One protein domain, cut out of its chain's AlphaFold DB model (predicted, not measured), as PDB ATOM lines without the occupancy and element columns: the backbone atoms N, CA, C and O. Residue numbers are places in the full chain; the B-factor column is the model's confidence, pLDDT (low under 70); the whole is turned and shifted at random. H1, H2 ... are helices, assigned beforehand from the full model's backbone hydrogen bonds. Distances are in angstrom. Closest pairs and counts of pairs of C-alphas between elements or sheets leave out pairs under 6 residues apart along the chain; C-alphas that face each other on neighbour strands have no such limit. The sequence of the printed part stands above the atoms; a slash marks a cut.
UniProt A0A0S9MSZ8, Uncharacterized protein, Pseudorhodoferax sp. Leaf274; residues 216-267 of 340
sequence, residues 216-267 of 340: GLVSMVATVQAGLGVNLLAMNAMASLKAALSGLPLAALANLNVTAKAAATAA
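AT A GLANCE: This is residues 216 to 267 of the 340 residues of an uncharacterized protein of Pseudorhodoferax sp. Leaf274 (UniProt A0A0S9MSZ8). Two helices, H2 and H3, make an open V joined at its point by residues 248 and 249, and H1 lies in the opening between them, near H2. The arrangement is loose in contacts, with no helix touching another, and the end of H3, residues 261 to 267, sticks out. The printed part has 52 residues with three named helices, H1, H2, H3 along the chain, and no named strand; its class is all helix. It is flat, spanning 34 by 26 by 13 A, and only just compact, close to loose, with a radius of gyration of the C-alphas of 11.9 A.

IN THESE COORDINATES: H1, residues 216 to 228, begins with C-alpha 216 at (172.414, 210.606, 121.235) and is 18.1 A long. H2, residues 237 to 247, is 15.4 A long. H3, residues 250 to 267, is 26.1 A long and ends with C-alpha 267 at (179.659, 206.695, 128.231).

HOW THE PARTS SIT: H1 and H2 are close but not clearly touching; their closest C-alphas, those of Leu 228 and Ala 244, are 6.5 A apart. They run the same way at a steep tilt of 51 degrees. H3 is apart from both. In H1, H2 and H3 every O i to N i+4 pair is within hydrogen-bond range.

THE WHOLE: The C-alphas farthest apart, of Met 235 and Ala 266, are 33.8 A apart. The printed part has no cut and no long link. The pLDDT is under 70 at residues 259 to 267.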
ATOM      1  N   GLY A 216     171.002 210.248 121.108       77.25
ATOM      2  CA  GLY A 216     172.414 210.606 121.235       77.25
ATOM      3  C   GLY A 216     172.912 211.458 120.066       77.25
ATOM      4  O   GLY A 216     173.645 212.422 120.271       77.25
ATOM      5  N   LEU A 217     172.467 211.161 118.841       72.94
ATOM      6  CA  LEU A 217     172.835 211.940 117.659       72.94
ATOM      7  C   LEU A 217     172.252 213.359 117.716       72.94
ATOM      8  O   LEU A 217     172.943 214.324 117.401       72.94
ATOM      9  N   VAL A 218     171.003 213.504 118.168       77.19
ATOM     10  CA  VAL A 218     170.343 214.808 118.327       77.19
ATOM     11  C   VAL A 218     171.006 215.632 119.433       77.19
ATOM     12  O   VAL A 218     171.227 216.826 119.236       77.19
ATOM     13  N   SER A 219     171.400 215.022 120.557       70.75
ATOM     14  CA  SER A 219     172.127 215.751 121.610       70.75
ATOM     15  C   SER A 219     173.526 216.185 121.150       70.75
ATOM     16  O   SER A 219     173.968 217.297 121.453       70.75
ATOM     17  N   MET A 220     174.204 215.368 120.337       72.62
ATOM     18  CA  MET A 220     175.479 215.739 119.721       72.62
ATOM     19  C   MET A 220     175.306 216.907 118.738       72.62
ATOM     20  O   MET A 220     176.069 217.868 118.776       72.62
ATOM     21  N   VAL A 221     174.274 216.880 117.895       75.19
ATOM     22  CA  VAL A 221     173.961 217.988 116.975       75.19
ATOM     23  C   VAL A 221     173.636 219.271 117.748       75.19
ATOM     24  O   VAL A 221     174.143 220.333 117.390       75.19
ATOM     25  N   ALA A 222     172.876 219.180 118.842       72.56
ATOM     26  CA  ALA A 222     172.534 220.327 119.682       72.56
ATOM     27  C   ALA A 222     173.761 220.925 120.389       72.56
ATOM     28  O   ALA A 222     173.929 222.143 120.404       72.56
ATOM     29  N   THR A 223     174.656 220.092 120.927       74.12
ATOM     30  CA  THR A 223     175.901 220.563 121.568       74.12
ATOM     31  C   THR A 223     176.856 221.205 120.565       74.12
ATOM     32  O   THR A 223     177.452 222.239 120.866       74.12
ATOM     33  N   VAL A 224     176.953 220.662 119.349       76.56
ATOM     34  CA  VAL A 224     177.728 221.262 118.251       76.56
ATOM     35  C   VAL A 224     177.116 222.597 117.816       76.56
ATOM     36  O   VAL A 224     177.839 223.577 117.647       76.56
ATOM     37  N   GLN A 225     175.793 222.670 117.688       83.06
ATOM     38  CA  GLN A 225     175.079 223.896 117.330       83.06
ATOM     39  C   GLN A 225     175.206 224.977 118.413       83.06
ATOM     40  O   GLN A 225     175.422 226.139 118.080       83.06
ATOM     41  N   ALA A 226     175.147 224.603 119.694       73.50
ATOM     42  CA  ALA A 226     175.350 225.518 120.815       73.50
ATOM     43  C   ALA A 226     176.810 225.987 120.933       73.50
ATOM     44  O   ALA A 226     177.056 227.162 121.189       73.50
ATOM     45  N   GLY A 227     177.780 225.093 120.715       77.88
ATOM     46  CA  GLY A 227     179.207 225.413 120.818       77.88
ATOM     47  C   GLY A 227     179.752 226.224 119.640       77.88
ATOM     48  O   GLY A 227     180.632 227.060 119.832       77.88
ATOM     49  N   LEU A 228     179.237 225.997 118.428       84.12
ATOM     50  CA  LEU A 228     179.688 226.689 117.213       84.12
ATOM     51  C   LEU A 228     178.763 227.839 116.791       84.12
ATOM     52  O   LEU A 228     179.130 228.615 115.912       84.12
ATOM     53  N   GLY A 229     177.559 227.942 117.361       86.69
ATOM     54  CA  GLY A 229     176.544 228.911 116.935       86.69
ATOM     55  C   GLY A 229     176.008 228.662 115.518       86.69
ATOM     56  O   GLY A 229     175.441 229.564 114.903       86.69
ATOM     57  N   VAL A 230     176.201 227.458 114.966       89.75
ATOM     58  CA  VAL A 230     175.850 227.131 113.577       89.75
ATOM     59  C   VAL A 230     174.550 226.345 113.526       89.75
ATOM     60  O   VAL A 230     174.454 225.254 114.081       89.75
ATOM     61  N   ASN A 231     173.563 226.855 112.788       88.62
ATOM     62  CA  ASN A 231     172.334 226.114 112.530       88.62
ATOM     63  C   ASN A 231     172.560 225.035 111.460       88.62
ATOM     64  O   ASN A 231     172.594 225.326 110.263       88.62
ATOM     65  N   LEU A 232     172.698 223.784 111.907       84.19
ATOM     66  CA  LEU A 232     172.938 222.621 111.048       84.19
ATOM     67  C   LEU A 232     171.731 222.242 110.171       84.19
ATOM     68  O   LEU A 232     171.882 221.453 109.243       84.19
ATOM     69  N   LEU A 233     170.557 222.828 110.428       88.12
ATOM     70  CA  LEU A 233     169.336 222.624 109.642       88.12
ATOM     71  C   LEU A 233     169.143 223.680 108.539       88.12
ATOM     72  O   LEU A 233     168.214 223.572 107.742       88.12
ATOM     73  N   ALA A 234     169.989 224.714 108.472       87.06
ATOM     74  CA  ALA A 234     169.899 225.728 107.423       87.06
ATOM     75  C   ALA A 234     170.425 225.190 106.076       87.06
ATOM     76  O   ALA A 234     171.398 224.437 106.046       87.06
ATOM     77  N   MET A 235     169.873 225.654 104.942       84.50
ATOM     78  CA  MET A 235     170.355 225.281 103.590       84.50
ATOM     79  C   MET A 235     171.856 225.567 103.368       84.50
ATOM     80  O   MET A 235     172.470 224.964 102.496       84.50
ATOM     81  N   ASN A 236     172.464 226.427 104.196       87.44
ATOM     82  CA  ASN A 236     173.886 226.778 104.167       87.44
ATOM     83  C   ASN A 236     174.691 226.211 105.359       87.44
ATOM     84  O   ASN A 236     175.753 226.746 105.700       87.44
ATOM     85  N   ALA A 237     174.210 225.148 106.014       85.81
ATOM     86  CA  ALA A 237     174.848 224.549 107.191       85.81
ATOM     87  C   ALA A 237     176.322 224.186 106.954       85.81
ATOM     88  O   ALA A 237     177.175 224.480 107.786       85.81
ATOM     89  N   MET A 238     176.649 223.623 105.786       84.25
ATOM     90  CA  MET A 238     178.014 223.191 105.468       84.25
ATOM     91  C   MET A 238     178.977 224.375 105.266       84.25
ATOM     92  O   MET A 238     180.119 224.330 105.719       84.25
ATOM     93  N   ALA A 239     178.511 225.465 104.643       86.12
ATOM     94  CA  ALA A 239     179.298 226.690 104.485       86.12
ATOM     95  C   ALA A 239     179.531 227.384 105.835       86.12
ATOM     96  O   ALA A 239     180.643 227.820 106.127       86.12
ATOM     97  N   SER A 240     178.500 227.414 106.682       84.69
ATOM     98  CA  SER A 240     178.553 228.005 108.024       84.69
ATOM     99  C   SER A 240     179.451 227.198 108.965       84.69
ATOM    100  O   SER A 240     180.237 227.771 109.712       84.69
ATOM    101  N   LEU A 241     179.409 225.865 108.870       89.12
ATOM    102  CA  LEU A 241     180.303 224.974 109.604       89.12
ATOM    103  C   LEU A 241     181.756 225.161 109.153       89.12
ATOM    104  O   LEU A 241     182.649 225.254 109.989       89.12
ATOM    105  N   LYS A 242     182.004 225.268 107.841       88.38
ATOM    106  CA  LYS A 242     183.348 225.514 107.300       88.38
ATOM    107  C   LYS A 242     183.892 226.877 107.736       88.38
ATOM    108  O   LYS A 242     185.058 226.960 108.108       88.38
ATOM    109  N   ALA A 243     183.051 227.912 107.743       86.19
ATOM    110  CA  ALA A 243     183.411 229.234 108.245       86.19
ATOM    111  C   ALA A 243     183.743 229.193 109.747       86.19
ATOM    112  O   ALA A 243     184.813 229.657 110.142       86.19
ATOM    113  N   ALA A 244     182.892 228.556 110.560       86.81
ATOM    114  CA  ALA A 244     183.126 228.389 111.993       86.81
ATOM    115  C   ALA A 244     184.427 227.618 112.272       86.81
ATOM    116  O   ALA A 244     185.256 228.072 113.054       86.81
ATOM    117  N   LEU A 245     184.667 226.508 111.567       87.69
ATOM    118  CA  LEU A 245     185.890 225.714 111.714       87.69
ATOM    119  C   LEU A 245     187.147 226.451 111.232       87.69
ATOM    120  O   LEU A 245     188.208 226.266 111.819       87.69
ATOM    121  N   SER A 246     187.043 227.304 110.209       90.88
ATOM    122  CA  SER A 246     188.177 228.108 109.726       90.88
ATOM    123  C   SER A 246     188.583 229.234 110.683       90.88
ATOM    124  O   SER A 246     189.726 229.683 110.638       90.88
ATOM    125  N   GLY A 247     187.666 229.674 111.552       86.31
ATOM    126  CA  GLY A 247     187.916 230.698 112.567       86.31
ATOM    127  C   GLY A 247     188.330 230.147 113.933       86.31
ATOM    128  O   GLY A 247     188.693 230.930 114.811       86.31
ATOM    129  N   LEU A 248     188.278 228.825 114.144       90.62
ATOM    130  CA  LEU A 248     188.639 228.233 115.429       90.62
ATOM    131  C   LEU A 248     190.170 228.198 115.597       90.62
ATOM    132  O   LEU A 248     190.863 227.576 114.787       90.62
ATOM    133  N   PRO A 249     190.730 228.788 116.670       85.75
ATOM    134  CA  PRO A 249     192.152 228.647 116.964       85.75
ATOM    135  C   PRO A 249     192.487 227.172 117.239       85.75
ATOM    136  O   PRO A 249     191.689 226.458 117.853       85.75
ATOM    137  N   LEU A 250     193.682 226.707 116.850       82.31
ATOM    138  CA  LEU A 250     194.103 225.303 117.030       82.31
ATOM    139  C   LEU A 250     193.953 224.802 118.481       82.31
ATOM    140  O   LEU A 250     193.674 223.626 118.704       82.31
ATOM    141  N   ALA A 251     194.080 225.690 119.470       77.81
ATOM    142  CA  ALA A 251     193.866 225.371 120.881       77.81
ATOM    143  C   ALA A 251     192.403 224.997 121.209       77.81
ATOM    144  O   ALA A 251     192.160 224.115 122.031       77.81
ATOM    145  N   ALA A 252     191.421 225.614 120.542       71.00
ATOM    146  CA  ALA A 252     190.008 225.269 120.704       71.00
ATOM    147  C   ALA A 252     189.683 223.914 120.057       71.00
ATOM    148  O   ALA A 252     188.954 223.116 120.641       71.00
ATOM    149  N   LEU A 253     190.292 223.611 118.905       78.62
ATOM    150  CA  LEU A 253     190.214 222.287 118.270       78.62
ATOM    151  C   LEU A 253     190.818 221.187 119.157       78.62
ATOM    152  O   LEU A 253     190.233 220.110 119.284       78.62
ATOM    153  N   ALA A 254     191.947 221.464 119.819       75.31
ATOM    154  CA  ALA A 254     192.541 220.540 120.782       75.31
ATOM    155  C   ALA A 254     191.612 220.290 121.983       75.31
ATOM    156  O   ALA A 254     191.420 219.139 122.374       75.31
ATOM    157  N   ASN A 255     190.970 221.337 122.514       70.94
ATOM    158  CA  ASN A 255     190.002 221.196 123.605       70.94
ATOM    159  C   ASN A 255     188.765 220.392 123.192       70.94
ATOM    160  O   ASN A 255     188.392 219.476 123.919       70.94
ATOM    161  N   LEU A 256     188.185 220.646 122.013       73.94
ATOM    162  CA  LEU A 256     187.041 219.876 121.506       73.94
ATOM    163  C   LEU A 256     187.355 218.376 121.396       73.94
ATOM    164  O   LEU A 256     186.523 217.542 121.751       73.94
ATOM    165  N   ASN A 257     188.570 218.025 120.964       75.81
ATOM    166  CA  ASN A 257     189.011 216.633 120.885       75.81
ATOM    167  C   ASN A 257     189.124 215.981 122.278       75.81
ATOM    168  O   ASN A 257     188.700 214.841 122.476       75.81
ATOM    169  N   VAL A 258     189.642 216.711 123.273       70.44
ATOM    170  CA  VAL A 258     189.737 216.219 124.658       70.44
ATOM    171  C   VAL A 258     188.347 216.041 125.276       70.44
ATOM    172  O   VAL A 258     188.095 215.009 125.901       70.44
ATOM    173  N   THR A 259     187.420 216.981 125.063       66.12
ATOM    174  CA  THR A 259     186.049 216.887 125.596       66.12
ATOM    175  C   THR A 259     185.260 215.751 124.942       66.12
ATOM    176  O   THR A 259     184.582 214.998 125.641       66.12
ATOM    177  N   ALA A 260     185.399 215.557 123.625       64.06
ATOM    178  CA  ALA A 260     184.777 214.439 122.915       64.06
ATOM    179  C   ALA A 260     185.326 213.082 123.391       64.06
ATOM    180  O   ALA A 260     184.560 212.142 123.619       64.06
ATOM    181  N   LYS A 261     186.644 212.985 123.615       69.88
ATOM    182  CA  LYS A 261     187.284 211.776 124.148       69.88
ATOM    183  C   LYS A 261     186.830 211.473 125.577       69.88
ATOM    184  O   LYS A 261     186.523 210.320 125.872       69.88
ATOM    185  N   ALA A 262     186.730 212.493 126.431       56.53
ATOM    186  CA  ALA A 262     186.246 212.359 127.803       56.53
ATOM    187  C   ALA A 262     184.775 211.902 127.856       56.53
ATOM    188  O   ALA A 262     184.443 210.993 128.619       56.53
ATOM    189  N   ALA A 263     183.912 212.465 127.002       59.97
ATOM    190  CA  ALA A 263     182.508 212.066 126.890       59.97
ATOM    191  C   ALA A 263     182.354 210.611 126.408       59.97
ATOM    192  O   ALA A 263     181.550 209.862 126.961       59.97
ATOM    193  N   ALA A 264     183.175 210.178 125.444       58.72
ATOM    194  CA  ALA A 264     183.191 208.789 124.984       58.72
ATOM    195  C   ALA A 264     183.640 207.813 126.087       58.72
ATOM    196  O   ALA A 264     183.033 206.757 126.258       58.72
ATOM    197  N   THR A 265     184.655 208.171 126.881       65.31
ATOM    198  CA  THR A 265     185.087 207.346 128.025       65.31
ATOM    199  C   THR A 265     184.078 207.334 129.173       65.31
ATOM    200  O   THR A 265     183.929 206.308 129.827       65.31
ATOM    201  N   ALA A 266     183.343 208.428 129.396       49.97
ATOM    202  CA  ALA A 266     182.287 208.489 130.407       49.97
ATOM    203  C   ALA A 266     181.072 207.626 130.023       49.97
ATOM    204  O   ALA A 266     180.509 206.946 130.879       49.97
ATOM    205  N   ALA A 267     180.718 207.572 128.733       56.06
ATOM    206  CA  ALA A 267     179.659 206.695 128.231       56.06
ATOM    207  C   ALA A 267     179.988 205.196 128.398       56.06
ATOM    208  O   ALA A 267     179.080 204.384 128.550       56.06
TER     209      ALA A 267